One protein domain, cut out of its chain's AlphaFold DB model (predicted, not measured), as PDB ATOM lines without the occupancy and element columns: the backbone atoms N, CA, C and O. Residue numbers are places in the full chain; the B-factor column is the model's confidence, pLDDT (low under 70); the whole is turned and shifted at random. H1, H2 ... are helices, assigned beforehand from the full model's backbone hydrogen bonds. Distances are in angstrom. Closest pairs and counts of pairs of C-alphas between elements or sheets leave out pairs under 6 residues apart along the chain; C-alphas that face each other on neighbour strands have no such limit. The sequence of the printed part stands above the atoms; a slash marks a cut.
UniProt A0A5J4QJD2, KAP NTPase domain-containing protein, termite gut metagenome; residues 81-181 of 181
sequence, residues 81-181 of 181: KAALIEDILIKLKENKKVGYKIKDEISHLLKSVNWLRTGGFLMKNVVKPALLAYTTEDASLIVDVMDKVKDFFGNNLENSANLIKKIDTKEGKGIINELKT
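Overview. This is residues 81 to 181 of the 181 residues of the protein "KAP NTPase domain-containing protein" of termite gut metagenome (UniProt A0A5J4QJD2). One long helix, H2, is the spine; H1 and H3 fold back along its two ends as hairpins, and short H4 and H5 follow H3. The printed part has 101 residues with five named helices, H1 to H5, and no named strand: all helix. It is loose, radius of gyration of the C-alphas 18.4 A, spanning 57 by 34 by 25 A.

Arrangement. Start at H1, residues 81 to 94: it touches H2, residues 100 to 136, opposite ways; closest C-alphas Lys 93 and Lys 103, 5.3 A. H3, residues 139 to 153, touches H2 at Ala 133 and Leu 141, closest C-alphas, 5.5 A. H4, residues 160 to 168, only just touches H3, 3 pairs within 8 A; closest C-alphas Lys 150 and Ser 160, 7.4 A. Every O i to N i+4 pair is within hydrogen-bond range in H1 and H4; 30 of 33 in H2, 10 of 11 in H3.

Along the chain. Find C-alpha 81 at (-3.465, -40.259, -43.269). H2 runs 52.5 A. H5, residues 172 to 178, 2 of 3 pairs in range, ends at (-28.033, -22.860, -56.899).

Size, cuts and confidence. The printed part has no cut and no long link. Residues 152 to 181 are under pLDDT 70.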
ATOM      1  N   LYS A  81      -3.826 -41.496 -43.983       84.19
ATOM      2  CA  LYS A  81      -3.465 -40.259 -43.269       84.19
ATOM      3  C   LYS A  81      -4.459 -39.968 -42.154       84.19
ATOM      4  O   LYS A  81      -4.044 -39.682 -41.034       84.19
ATOM      5  N   ALA A  82      -5.755 -40.059 -42.450       85.00
ATOM      6  CA  ALA A  82      -6.792 -39.888 -41.440       85.00
ATOM      7  C   ALA A  82      -6.691 -40.964 -40.351       85.00
ATOM      8  O   ALA A  82      -6.777 -40.628 -39.175       85.00
ATOM      9  N   ALA A  83      -6.435 -42.220 -40.730       84.25
ATOM     10  CA  ALA A  83      -6.276 -43.326 -39.788       84.25
ATOM     11  C   ALA A  83      -5.057 -43.149 -38.862       84.25
ATOM     12  O   ALA A  83      -5.166 -43.360 -37.657       84.25
ATOM     13  N   LEU A  84      -3.920 -42.686 -39.400       86.62
ATOM     14  CA  LEU A  84      -2.731 -42.340 -38.612       86.62
ATOM     15  C   LEU A  84      -3.025 -41.227 -37.593       86.62
ATOM     16  O   LEU A  84      -2.666 -41.346 -36.423       86.62
ATOM     17  N   ILE A  85      -3.677 -40.143 -38.025       89.19
ATOM     18  CA  ILE A  85      -4.018 -39.021 -37.137       89.19
ATOM     19  C   ILE A  85      -5.023 -39.471 -36.068       89.19
ATOM     20  O   ILE A  85      -4.875 -39.113 -34.903       89.19
ATOM     21  N   GLU A  86      -6.023 -40.266 -36.447       87.75
ATOM     22  CA  GLU A  86      -7.015 -40.837 -35.533       87.75
ATOM     23  C   GLU A  86      -6.343 -41.686 -34.441       87.75
ATOM     24  O   GLU A  86      -6.586 -41.445 -33.259       87.75
ATOM     25  N   ASP A  87      -5.431 -42.591 -34.808       88.12
ATOM     26  CA  ASP A  87      -4.685 -43.426 -33.853       88.12
ATOM     27  C   ASP A  87      -3.814 -42.593 -32.897       88.12
ATOM     28  O   ASP A  87      -3.834 -42.808 -31.683       88.12
ATOM     29  N   ILE A  88      -3.106 -41.580 -33.414       90.25
ATOM     30  CA  ILE A  88      -2.321 -40.641 -32.594       90.25
ATOM     31  C   ILE A  88      -3.219 -39.937 -31.570       90.25
ATOM     32  O   ILE A  88      -2.891 -39.882 -30.382       90.25
ATOM     33  N   LEU A  89      -4.358 -39.402 -32.014       91.06
ATOM     34  CA  LEU A  89      -5.287 -38.668 -31.158       91.06
ATOM     35  C   LEU A  89      -5.929 -39.577 -30.098       91.06
ATOM     36  O   LEU A  89      -6.047 -39.169 -28.942       91.06
ATOM     37  N   ILE A  90      -6.305 -40.809 -30.450       89.75
ATOM     38  CA  ILE A  90      -6.837 -41.794 -29.495       89.75
ATOM     39  C   ILE A  90      -5.789 -42.104 -28.423       89.75
ATOM     40  O   ILE A  90      -6.075 -41.951 -27.232       89.75
ATOM     41  N   LYS A  91      -4.555 -42.433 -28.821       89.19
ATOM     42  CA  LYS A  91      -3.470 -42.736 -27.875       89.19
ATOM     43  C   LYS A  91      -3.141 -41.555 -26.964       89.19
ATOM     44  O   LYS A  91      -2.914 -41.748 -25.770       89.19
ATOM     45  N   LEU A  92      -3.172 -40.327 -27.484       90.00
ATOM     46  CA  LEU A  92      -3.024 -39.118 -26.667       90.00
ATOM     47  C   LEU A  92      -4.168 -38.968 -25.656       90.00
ATOM     48  O   LEU A  92      -3.922 -38.682 -24.486       90.00
ATOM     49  N   LYS A  93      -5.418 -39.186 -26.076       88.50
ATOM     50  CA  LYS A  93      -6.597 -39.081 -25.203       88.50
ATOM     51  C   LYS A  93      -6.573 -40.108 -24.067       88.50
ATOM     52  O   LYS A  93      -6.977 -39.796 -22.940       88.50
ATOM     53  N   GLU A  94      -6.127 -41.323 -24.359       87.00
ATOM     54  CA  GLU A  94      -6.049 -42.437 -23.408       87.00
ATOM     55  C   GLU A  94      -4.856 -42.323 -22.452       87.00
ATOM     56  O   GLU A  94      -4.896 -42.866 -21.346       87.00
ATOM     57  N   ASN A  95      -3.824 -41.559 -22.820       84.75
ATOM     58  CA  ASN A  95      -2.650 -41.387 -21.980       84.75
ATOM     59  C   ASN A  95      -2.997 -40.680 -20.652       84.75
ATOM     60  O   ASN A  95      -3.698 -39.662 -20.604       84.75
ATOM     61  N   LYS A  96      -2.495 -41.234 -19.541       81.50
ATOM     62  CA  LYS A  96      -2.744 -40.730 -18.180       81.50
ATOM     63  C   LYS A  96      -2.063 -39.387 -17.905       81.50
ATOM     64  O   LYS A  96      -2.555 -38.637 -17.070       81.50
ATOM     65  N   LYS A  97      -0.973 -39.077 -18.614       82.25
ATOM     66  CA  LYS A  97      -0.213 -37.823 -18.474       82.25
ATOM     67  C   LYS A  97      -0.934 -36.625 -19.111       82.25
ATOM     68  O   LYS A  97      -0.580 -35.481 -18.853       82.25
ATOM     69  N   VAL A  98      -1.961 -36.864 -19.932       82.81
ATOM     70  CA  VAL A  98      -2.703 -35.811 -20.638       82.81
ATOM     71  C   VAL A  98      -3.858 -35.297 -19.775       82.81
ATOM     72  O   VAL A  98      -4.771 -36.042 -19.416       82.81
ATOM     73  N   GLY A  99      -3.832 -34.003 -19.447       82.38
ATOM     74  CA  GLY A  99      -4.850 -33.349 -18.620       82.38
ATOM     75  C   GLY A  99      -6.218 -33.200 -19.303       82.38
ATOM     76  O   GLY A  99      -6.328 -33.213 -20.528       82.38
ATOM     77  N   TYR A 100      -7.275 -33.001 -18.506       81.62
ATOM     78  CA  TYR A 100      -8.670 -32.955 -18.980       81.62
ATOM     79  C   TYR A 100      -8.927 -31.923 -20.092       81.62
ATOM     80  O   TYR A 100      -9.598 -32.245 -21.067       81.62
ATOM     81  N   LYS A 101      -8.344 -30.718 -19.992       82.12
ATOM     82  CA  LYS A 101      -8.484 -29.668 -21.021       82.12
ATOM     83  C   LYS A 101      -7.983 -30.130 -22.394       82.12
ATOM     84  O   LYS A 101      -8.672 -29.959 -23.389       82.12
ATOM     85  N   ILE A 102      -6.822 -30.787 -22.429       85.19
ATOM     86  CA  ILE A 102      -6.223 -31.302 -23.668       85.19
ATOM     87  C   ILE A 102      -7.070 -32.455 -24.229       85.19
ATOM     88  O   ILE A 102      -7.249 -32.560 -25.438       85.19
ATOM     89  N   LYS A 103      -7.655 -33.301 -23.367       87.75
ATOM     90  CA  LYS A 103      -8.556 -34.381 -23.813       87.75
ATOM     91  C   LYS A 103      -9.807 -33.858 -24.517       87.75
ATOM     92  O   LYS A 103     -10.292 -34.517 -25.439       87.75
ATOM     93  N   ASP A 104     -10.326 -32.710 -24.088       88.94
ATOM     94  CA  ASP A 104     -11.476 -32.076 -24.730       88.94
ATOM     95  C   ASP A 104     -11.110 -31.553 -26.127       88.94
ATOM     96  O   ASP A 104     -11.762 -31.907 -27.111       88.94
ATOM     97  N   GLU A 105      -9.981 -30.850 -26.260       89.88
ATOM     98  CA  GLU A 105      -9.457 -30.420 -27.566       89.88
ATOM     99  C   GLU A 105      -9.202 -31.604 -28.511       89.88
ATOM    100  O   GLU A 105      -9.621 -31.583 -29.672       89.88
ATOM    101  N   ILE A 106      -8.608 -32.692 -28.009       91.19
ATOM    102  CA  ILE A 106      -8.415 -33.929 -28.780       91.19
ATOM    103  C   ILE A 106      -9.758 -34.495 -29.269       91.19
ATOM    104  O   ILE A 106      -9.856 -34.973 -30.398       91.19
ATOM    105  N   SER A 107     -10.817 -34.418 -28.457       89.25
ATOM    106  CA  SER A 107     -12.168 -34.848 -28.846       89.25
ATOM    107  C   SER A 107     -12.715 -34.026 -30.018       89.25
ATOM    108  O   SER A 107     -13.319 -34.577 -30.941       89.25
ATOM    109  N   HIS A 108     -12.469 -32.713 -30.024       90.81
ATOM    110  CA  HIS A 108     -12.834 -31.838 -31.139       90.81
ATOM    111  C   HIS A 108     -12.041 -32.160 -32.415       90.81
ATOM    112  O   HIS A 108     -12.622 -32.217 -33.506       90.81
ATOM    113  N   LEU A 109     -10.743 -32.439 -32.291       90.88
ATOM    114  CA  LEU A 109      -9.902 -32.847 -33.420       90.88
ATOM    115  C   LEU A 109     -10.341 -34.199 -33.996       90.88
ATOM    116  O   LEU A 109     -10.499 -34.317 -35.209       90.88
ATOM    117  N   LEU A 110     -10.644 -35.184 -33.145       90.19
ATOM    118  CA  LEU A 110     -11.172 -36.487 -33.568       90.19
ATOM    119  C   LEU A 110     -12.476 -36.347 -34.358       90.19
ATOM    120  O   LEU A 110     -12.629 -36.953 -35.419       90.19
ATOM    121  N   LYS A 111     -13.406 -35.505 -33.887       89.06
ATOM    122  CA  LYS A 111     -14.650 -35.211 -34.618       89.06
ATOM    123  C   LYS A 111     -14.369 -34.601 -35.988       89.06
ATOM    124  O   LYS A 111     -15.028 -34.966 -36.956       89.06
ATOM    125  N   SER A 112     -13.384 -33.711 -36.071       89.31
ATOM    126  CA  SER A 112     -13.004 -33.037 -37.315       89.31
ATOM    127  C   SER A 112     -12.406 -34.016 -38.328       89.31
ATOM    128  O   SER A 112     -12.801 -34.016 -39.491       89.31
ATOM    129  N   VAL A 113     -11.519 -34.910 -37.883       87.69
ATOM    130  CA  VAL A 113     -10.936 -35.967 -38.726       87.69
ATOM    131  C   VAL A 113     -12.020 -36.934 -39.210       87.69
ATOM    132  O   VAL A 113     -12.101 -37.223 -40.405       87.69
ATOM    133  N   ASN A 114     -12.915 -37.374 -38.320       85.31
ATOM    134  CA  ASN A 114     -13.996 -38.284 -38.696       85.31
ATOM    135  C   ASN A 114     -15.018 -37.624 -39.638       85.31
ATOM    136  O   ASN A 114     -15.521 -38.276 -40.555       85.31
ATOM    137  N   TRP A 115     -15.291 -36.327 -39.464       85.94
ATOM    138  CA  TRP A 115     -16.109 -35.545 -40.391       85.94
ATOM    139  C   TRP A 115     -15.459 -35.443 -41.771       85.94
ATOM    140  O   TRP A 115     -16.137 -35.673 -42.768       85.94
ATOM    141  N   LEU A 116     -14.153 -35.167 -41.855       86.69
ATOM    142  CA  LEU A 116     -13.436 -35.117 -43.133       86.69
ATOM    143  C   LEU A 116     -13.453 -36.469 -43.855       86.69
ATOM    144  O   LEU A 116     -13.719 -36.512 -45.057       86.69
ATOM    145  N   ARG A 117     -13.245 -37.575 -43.127       84.56
ATOM    146  CA  ARG A 117     -13.309 -38.929 -43.695       84.56
ATOM    147  C   ARG A 117     -14.714 -39.258 -44.200       84.56
ATOM    148  O   ARG A 117     -14.886 -39.631 -45.359       84.56
ATOM    149  N   THR A 118     -15.721 -39.067 -43.349       84.00
ATOM    150  CA  THR A 118     -17.130 -39.362 -43.663       84.00
ATOM    151  C   THR A 118     -17.642 -38.471 -44.793       84.00
ATOM    152  O   THR A 118     -18.224 -38.960 -45.755       84.00
ATOM    153  N   GLY A 119     -17.369 -37.167 -44.727       85.31
ATOM    154  CA  GLY A 119     -17.726 -36.203 -45.764       85.31
ATOM    155  C   GLY A 119     -17.043 -36.513 -47.094       85.31
ATOM    156  O   GLY A 119     -17.701 -36.545 -48.132       85.31
ATOM    157  N   GLY A 120     -15.744 -36.830 -47.078       84.69
ATOM    158  CA  GLY A 120     -15.007 -37.246 -48.270       84.69
ATOM    159  C   GLY A 120     -15.567 -38.523 -48.901       84.69
ATOM    160  O   GLY A 120     -15.706 -38.592 -50.125       84.69
ATOM    161  N   PHE A 121     -15.939 -39.510 -48.083       82.25
ATOM    162  CA  PHE A 121     -16.573 -40.744 -48.543       82.25
ATOM    163  C   PHE A 121     -17.951 -40.483 -49.163       82.25
ATOM    164  O   PHE A 121     -18.207 -40.934 -50.278       82.25
ATOM    165  N   LEU A 122     -18.811 -39.702 -48.497       83.06
ATOM    166  CA  LEU A 122     -20.128 -39.322 -49.020       83.06
ATOM    167  C   LEU A 122     -20.008 -38.580 -50.355       83.06
ATOM    168  O   LEU A 122     -20.721 -38.891 -51.310       83.06
ATOM    169  N   MET A 123     -19.060 -37.649 -50.466       84.62
ATOM    170  CA  MET A 123     -18.823 -36.935 -51.718       84.62
ATOM    171  C   MET A 123     -18.396 -37.875 -52.849       84.62
ATOM    172  O   MET A 123     -18.878 -37.744 -53.972       84.62
ATOM    173  N   LYS A 124     -17.496 -38.826 -52.573       83.44
ATOM    174  CA  LYS A 124     -16.971 -39.756 -53.585       83.44
ATOM    175  C   LYS A 124     -17.975 -40.831 -53.998       83.44
ATOM    176  O   LYS A 124     -18.042 -41.140 -55.182       83.44
ATOM    177  N   ASN A 125     -18.727 -41.383 -53.049       79.44
ATOM    178  CA  ASN A 125     -19.549 -42.575 -53.268       79.44
ATOM    179  C   ASN A 125     -21.041 -42.282 -53.443       79.44
ATOM    180  O   ASN A 125     -21.744 -43.120 -53.996       79.44
ATOM    181  N   VAL A 126     -21.518 -41.112 -53.008       79.00
ATOM    182  CA  VAL A 126     -22.937 -40.739 -53.088       79.00
ATOM    183  C   VAL A 126     -23.126 -39.557 -54.023       79.00
ATOM    184  O   VAL A 126     -23.788 -39.681 -55.047       79.00
ATOM    185  N   VAL A 127     -22.503 -38.417 -53.714       79.88
ATOM    186  CA  VAL A 127     -22.760 -37.163 -54.443       79.88
ATOM    187  C   VAL A 127     -22.228 -37.221 -55.872       79.88
ATOM    188  O   VAL A 127     -22.966 -36.923 -56.807       79.88
ATOM    189  N   LYS A 128     -20.965 -37.627 -56.071       83.25
ATOM    190  CA  LYS A 128     -20.374 -37.719 -57.415       83.25
ATOM    191  C   LYS A 128     -21.124 -38.697 -58.327       83.25
ATOM    192  O   LYS A 128     -21.457 -38.282 -59.434       83.25
ATOM    193  N   PRO A 129     -21.418 -39.948 -57.923       78.12
ATOM    194  CA  PRO A 129     -22.088 -40.871 -58.826       78.12
ATOM    195  C   PRO A 129     -23.571 -40.526 -59.021       78.12
ATOM    196  O   PRO A 129     -24.062 -40.701 -60.127       78.12
ATOM    197  N   ALA A 130     -24.259 -39.939 -58.031       75.50
ATOM    198  CA  ALA A 130     -25.617 -39.415 -58.225       75.50
ATOM    199  C   ALA A 130     -25.655 -38.264 -59.242       75.50
ATOM    200  O   ALA A 130     -26.540 -38.216 -60.095       75.50
ATOM    201  N   LEU A 131     -24.676 -37.352 -59.184       80.69
ATOM    202  CA  LEU A 131     -24.539 -36.288 -60.177       80.69
ATOM    203  C   LEU A 131     -24.278 -36.871 -61.570       80.69
ATOM    204  O   LEU A 131     -24.914 -36.443 -62.529       80.69
ATOM    205  N   LEU A 132     -23.391 -37.865 -61.677       76.44
ATOM    206  CA  LEU A 132     -23.132 -38.555 -62.942       76.44
ATOM    207  C   LEU A 132     -24.396 -39.237 -63.478       76.44
ATOM    208  O   LEU A 132     -24.754 -38.979 -64.620       76.44
ATOM    209  N   ALA A 133     -25.120 -39.995 -62.651       72.75
ATOM    210  CA  ALA A 133     -26.373 -40.653 -63.023       72.75
ATOM    211  C   ALA A 133     -27.431 -39.661 -63.529       72.75
ATOM    212  O   ALA A 133     -28.103 -39.913 -64.526       72.75
ATOM    213  N   TYR A 134     -27.543 -38.500 -62.875       74.69
ATOM    214  CA  TYR A 134     -28.425 -37.427 -63.331       74.69
ATOM    215  C   TYR A 134     -27.998 -36.869 -64.695       74.69
ATOM    216  O   TYR A 134     -28.850 -36.565 -65.524       74.69
ATOM    217  N   THR A 135     -26.693 -36.734 -64.947       81.50
ATOM    218  CA  THR A 135     -26.187 -36.235 -66.236       81.50
ATOM    219  C   THR A 135     -26.247 -37.260 -67.366       81.50
ATOM    220  O   THR A 135     -26.344 -36.860 -68.522       81.50
ATOM    221  N   THR A 136     -26.172 -38.556 -67.057       78.62
ATOM    222  CA  THR A 136     -26.150 -39.636 -68.053       78.62
ATOM    223  C   THR A 136     -27.518 -40.276 -68.288       78.62
ATOM    224  O   THR A 136     -27.624 -41.116 -69.173       78.62
ATOM    225  N   GLU A 137     -28.543 -39.905 -67.507       75.38
ATOM    226  CA  GLU A 137     -29.885 -40.520 -67.493       75.38
ATOM    227  C   GLU A 137     -29.873 -42.051 -67.272       75.38
ATOM    228  O   GLU A 137     -30.846 -42.748 -67.558       75.38
ATOM    229  N   ASP A 138     -28.780 -42.591 -66.725       73.56
ATOM    230  CA  ASP A 138     -28.609 -44.026 -66.502       73.56
ATOM    231  C   ASP A 138     -29.183 -44.438 -65.138       73.56
ATOM    232  O   ASP A 138     -28.604 -44.177 -64.079       73.56
ATOM    233  N   ALA A 139     -30.339 -45.103 -65.170       70.06
ATOM    234  CA  ALA A 139     -31.052 -45.562 -63.981       70.06
ATOM    235  C   ALA A 139     -30.286 -46.627 -63.172       70.06
ATOM    236  O   ALA A 139     -30.538 -46.763 -61.972       70.06
ATOM    237  N   SER A 140     -29.349 -47.361 -63.786       72.12
ATOM    238  CA  SER A 140     -28.560 -48.386 -63.086       72.12
ATOM    239  C   SER A 140     -27.613 -47.775 -62.045       72.12
ATOM    240  O   SER A 140     -27.490 -48.289 -60.935       72.12
ATOM    241  N   LEU A 141     -27.056 -46.596 -62.338       69.75
ATOM    242  CA  LEU A 141     -26.149 -45.872 -61.444       69.75
ATOM    243  C   LEU A 141     -26.848 -45.330 -60.187       69.75
ATOM    244  O   LEU A 141     -26.211 -45.156 -59.149       69.75
ATOM    245  N   ILE A 142     -28.159 -45.070 -60.256       66.88
ATOM    246  CA  ILE A 142     -28.955 -44.625 -59.100       66.88
ATOM    247  C   ILE A 142     -29.095 -45.760 -58.079       66.88
ATOM    248  O   ILE A 142     -28.988 -45.517 -56.875       66.88
ATOM    249  N   VAL A 143     -29.303 -46.992 -58.552       72.12
ATOM    250  CA  VAL A 143     -29.421 -48.181 -57.694       72.12
ATOM    251  C   VAL A 143     -28.095 -48.450 -56.977       72.12
ATOM    252  O   VAL A 143     -28.084 -48.552 -55.752       72.12
ATOM    253  N   ASP A 144     -26.972 -48.407 -57.699       72.75
ATOM    254  CA  ASP A 144     -25.630 -48.584 -57.122       72.75
ATOM    255  C   ASP A 144     -25.292 -47.535 -56.048       72.75
ATOM    256  O   ASP A 144     -24.641 -47.837 -55.043       72.75
ATOM    257  N   VAL A 145     -25.736 -46.284 -56.232       72.19
ATOM    258  CA  VAL A 145     -25.599 -45.230 -55.215       72.19
ATOM    259  C   VAL A 145     -26.425 -45.555 -53.975       72.19
ATOM    260  O   VAL A 145     -25.930 -45.402 -52.857       72.19
ATOM    261  N   MET A 146     -27.675 -45.993 -54.148       68.94
ATOM    262  CA  MET A 146     -28.556 -46.332 -53.028       68.94
ATOM    263  C   MET A 146     -28.026 -47.510 -52.208       68.94
ATOM    264  O   MET A 146     -28.087 -47.462 -50.976       68.94
ATOM    265  N   ASP A 147     -27.472 -48.528 -52.864       73.44
ATOM    266  CA  ASP A 147     -26.904 -49.692 -52.184       73.44
ATOM    267  C   ASP A 147     -25.627 -49.319 -51.413       73.44
ATOM    268  O   ASP A 147     -25.521 -49.619 -50.224       73.44
ATOM    269  N   LYS A 148     -24.733 -48.505 -51.996       70.06
ATOM    270  CA  LYS A 148     -23.555 -47.969 -51.281       70.06
ATOM    271  C   LYS A 148     -23.914 -47.094 -50.077       70.06
ATOM    272  O   LYS A 148     -23.201 -47.104 -49.075       70.06
ATOM    273  N   VAL A 149     -25.003 -46.322 -50.155       66.50
ATOM    274  CA  VAL A 149     -25.518 -45.538 -49.016       66.50
ATOM    275  C   VAL A 149     -26.006 -46.466 -47.903       66.50
ATOM    276  O   VAL A 149     -25.696 -46.226 -46.736       66.50
ATOM    277  N   LYS A 150     -26.755 -47.523 -48.237       67.81
ATOM    278  CA  LYS A 150     -27.242 -48.495 -47.246       67.81
ATOM    279  C   LYS A 150     -26.100 -49.228 -46.548       67.81
ATOM    280  O   LYS A 150     -26.116 -49.308 -45.321       67.81
ATOM    281  N   ASP A 151     -25.105 -49.683 -47.302       70.31
ATOM    282  CA  ASP A 151     -23.941 -50.382 -46.750       70.31
ATOM    283  C   ASP A 151     -23.128 -49.490 -45.799       70.31
ATOM    284  O   ASP A 151     -22.628 -49.958 -44.778       70.31
ATOM    285  N   PHE A 152     -23.041 -48.185 -46.084       60.22
ATOM    286  CA  PHE A 152     -22.283 -47.236 -45.264       60.22
ATOM    287  C   PHE A 152     -23.004 -46.803 -43.980       60.22
ATOM    288  O   PHE A 152     -22.372 -46.649 -42.935       60.22
ATOM    289  N   PHE A 153     -24.321 -46.580 -44.032       58.78
ATOM    290  CA  PHE A 153     -25.078 -46.146 -42.851       58.78
ATOM    291  C   PHE A 153     -25.509 -47.301 -41.936       58.78
ATOM    292  O   PHE A 153     -25.917 -47.045 -40.800       58.78
ATOM    293  N   GLY A 154     -25.369 -48.555 -42.385       46.44
ATOM    294  CA  GLY A 154     -25.743 -49.743 -41.622       46.44
ATOM    295  C   GLY A 154     -27.236 -49.779 -41.259       46.44
ATOM    296  O   GLY A 154     -27.983 -48.822 -41.442       46.44
ATOM    297  N   ASN A 155     -27.702 -50.901 -40.712       42.62
ATOM    298  CA  ASN A 155     -29.120 -51.188 -40.433       42.62
ATOM    299  C   ASN A 155     -29.819 -50.298 -39.367       42.62
ATOM    300  O   ASN A 155     -30.852 -50.694 -38.833       42.62
ATOM    301  N   ASN A 156     -29.330 -49.091 -39.064       41.28
ATOM    302  CA  ASN A 156     -30.092 -48.079 -38.318       41.28
ATOM    303  C   ASN A 156     -30.990 -47.287 -39.287       41.28
ATOM    304  O   ASN A 156     -30.706 -46.173 -39.727       41.28
ATOM    305  N   LEU A 157     -32.091 -47.953 -39.638       45.38
ATOM    306  CA  LEU A 157     -32.979 -47.747 -40.784       45.38
ATOM    307  C   LEU A 157     -34.061 -46.660 -40.629       45.38
ATOM    308  O   LEU A 157     -35.065 -46.709 -41.332       45.38
ATOM    309  N   GLU A 158     -33.890 -45.659 -39.765       43.12
ATOM    310  CA  GLU A 158     -34.894 -44.580 -39.640       43.12
ATOM    311  C   GLU A 158     -34.519 -43.294 -40.396       43.12
ATOM    312  O   GLU A 158     -35.395 -42.555 -40.850       43.12
ATOM    313  N   ASN A 159     -33.227 -43.046 -40.639       45.75
ATOM    314  CA  ASN A 159     -32.771 -41.798 -41.271       45.75
ATOM    315  C   ASN A 159     -32.494 -41.908 -42.779       45.75
ATOM    316  O   ASN A 159     -32.631 -40.916 -43.495       45.75
ATOM    317  N   SER A 160     -32.164 -43.094 -43.297       41.28
ATOM    318  CA  SER A 160     -31.863 -43.294 -44.724       41.28
ATOM    319  C   SER A 160     -33.093 -43.078 -45.612       41.28
ATOM    320  O   SER A 160     -33.005 -42.383 -46.620       41.28
ATOM    321  N   ALA A 161     -34.270 -43.557 -45.198       42.88
ATOM    322  CA  ALA A 161     -35.526 -43.341 -45.922       42.88
ATOM    323  C   ALA A 161     -35.936 -41.854 -45.986       42.88
ATOM    324  O   ALA A 161     -36.498 -41.409 -46.986       42.88
ATOM    325  N   ASN A 162     -35.624 -41.069 -44.947       45.41
ATOM    326  CA  ASN A 162     -35.907 -39.631 -44.906       45.41
ATOM    327  C   ASN A 162     -34.914 -38.806 -45.737       45.41
ATOM    328  O   ASN A 162     -35.314 -37.818 -46.352       45.41
ATOM    329  N   LEU A 163     -33.645 -39.218 -45.812       43.34
ATOM    330  CA  LEU A 163     -32.652 -38.592 -46.692       43.34
ATOM    331  C   LEU A 163     -32.926 -38.904 -48.167       43.34
ATOM    332  O   LEU A 163     -32.879 -37.994 -48.989       43.34
ATOM    333  N   ILE A 164     -33.307 -40.144 -48.491       48.22
ATOM    334  CA  ILE A 164     -33.711 -40.544 -49.848       48.22
ATOM    335  C   ILE A 164     -34.961 -39.768 -50.276       48.22
ATOM    336  O   ILE A 164     -34.978 -39.190 -51.357       48.22
ATOM    337  N   LYS A 165     -35.969 -39.648 -49.398       45.47
ATOM    338  CA  LYS A 165     -37.150 -38.817 -49.677       45.47
ATOM    339  C   LYS A 165     -36.795 -37.349 -49.895       45.47
ATOM    340  O   LYS A 165     -37.389 -36.757 -50.784       45.47
ATOM    341  N   LYS A 166     -35.849 -36.768 -49.145       42.62
ATOM    342  CA  LYS A 166     -35.389 -35.372 -49.323       42.62
ATOM    343  C   LYS A 166     -34.589 -35.137 -50.605       42.62
ATOM    344  O   LYS A 166     -34.664 -34.054 -51.170       42.62
ATOM    345  N   ILE A 167     -33.829 -36.134 -51.051       43.50
ATOM    346  CA  ILE A 167     -33.075 -36.077 -52.310       43.50
ATOM    347  C   ILE A 167     -34.022 -36.241 -53.514       43.50
ATOM    348  O   ILE A 167     -33.812 -35.604 -54.543       43.50
ATOM    349  N   ASP A 168     -35.090 -37.032 -53.365       43.47
ATOM    350  CA  ASP A 168     -36.082 -37.304 -54.416       43.47
ATOM    351  C   ASP A 168     -37.232 -36.268 -54.471       43.47
ATOM    352  O   ASP A 168     -37.860 -36.047 -55.511       43.47
ATOM    353  N   THR A 169     -37.504 -35.548 -53.373       44.97
ATOM    354  CA  THR A 169     -38.483 -34.448 -53.388       44.97
ATOM    355  C   THR A 169     -37.924 -33.182 -54.034       44.97
ATOM    356  O   THR A 169     -36.734 -32.880 -53.981       44.97
ATOM    357  N   LYS A 170     -38.836 -32.406 -54.637       44.44
ATOM    358  CA  LYS A 170     -38.598 -31.170 -55.408       44.44
ATOM    359  C   LYS A 170     -37.659 -30.135 -54.749       44.44
ATOM    360  O   LYS A 170     -37.151 -29.288 -55.474       44.44
ATOM    361  N   GLU A 171     -37.395 -30.210 -53.442       41.38
ATOM    362  CA  GLU A 171     -36.428 -29.361 -52.725       41.38
ATOM    363  C   GLU A 171     -34.960 -29.658 -53.093       41.38
ATOM    364  O   GLU A 171     -34.185 -28.721 -53.284       41.38
ATOM    365  N   GLY A 172     -34.573 -30.925 -53.301       40.41
ATOM    366  CA  GLY A 172     -33.205 -31.293 -53.709       40.41
ATOM    367  C   GLY A 172     -32.826 -30.777 -55.104       40.41
ATOM    368  O   GLY A 172     -31.673 -30.433 -55.359       40.41
ATOM    369  N   LYS A 173     -33.819 -30.615 -55.989       44.06
ATOM    370  CA  LYS A 173     -33.646 -30.006 -57.320       44.06
ATOM    371  C   LYS A 173     -33.345 -28.500 -57.257       44.06
ATOM    372  O   LYS A 173     -32.744 -27.978 -58.190       44.06
ATOM    373  N   GLY A 174     -33.724 -27.811 -56.174       41.12
ATOM    374  CA  GLY A 174     -33.429 -26.387 -55.966       41.12
ATOM    375  C   GLY A 174     -31.967 -26.135 -55.590       41.12
ATOM    376  O   GLY A 174     -31.319 -25.275 -56.179       41.12
ATOM    377  N   ILE A 175     -31.416 -26.962 -54.700       42.81
ATOM    378  CA  ILE A 175     -30.034 -26.839 -54.199       42.81
ATOM    379  C   ILE A 175     -29.010 -27.128 -55.315       42.81
ATOM    380  O   ILE A 175     -27.957 -26.500 -55.397       42.81
ATOM    381  N   ILE A 176     -29.340 -28.045 -56.232       43.19
ATOM    382  CA  ILE A 176     -28.503 -28.373 -57.400       43.19
ATOM    383  C   ILE A 176     -28.522 -27.243 -58.449       43.19
ATOM    384  O   ILE A 176     -27.541 -27.063 -59.169       43.19
ATOM    385  N   ASN A 177     -29.603 -26.458 -58.528       41.09
ATOM    386  CA  ASN A 177     -29.671 -25.291 -59.410       41.09
ATOM    387  C   ASN A 177     -28.917 -24.079 -58.844       41.09
ATOM    388  O   ASN A 177     -28.317 -23.342 -59.621       41.09
ATOM    389  N   GLU A 178     -28.871 -23.898 -57.522       39.91
ATOM    390  CA  GLU A 178     -28.033 -22.860 -56.899       39.91
ATOM    391  C   GLU A 178     -26.532 -23.147 -57.066       39.91
ATOM    392  O   GLU A 178     -25.765 -22.228 -57.322       39.91
ATOM    393  N   LEU A 179     -26.116 -24.419 -57.039       38.56
ATOM    394  CA  LEU A 179     -24.728 -24.843 -57.293       38.56
ATOM    395  C   LEU A 179     -24.303 -24.794 -58.777       38.56
ATOM    396  O   LEU A 179     -23.141 -25.052 -59.088       38.56
ATOM    397  N   LYS A 180     -25.238 -24.508 -59.692       39.22
ATOM    398  CA  LYS A 180     -24.983 -24.311 -61.131       39.22
ATOM    399  C   LYS A 180     -24.725 -22.845 -61.513       39.22
ATOM    400  O   LYS A 180     -24.479 -22.596 -62.693       39.22
ATOM    401  N   THR A 181     -24.793 -21.912 -60.559       33.50
ATOM    402  CA  THR A 181     -24.483 -20.483 -60.762       33.50
ATOM    403  C   THR A 181     -23.102 -20.169 -60.209       33.50
ATOM    404  O   THR A 181     -22.371 -19.410 -60.878       33.50
TER     405      THR A 181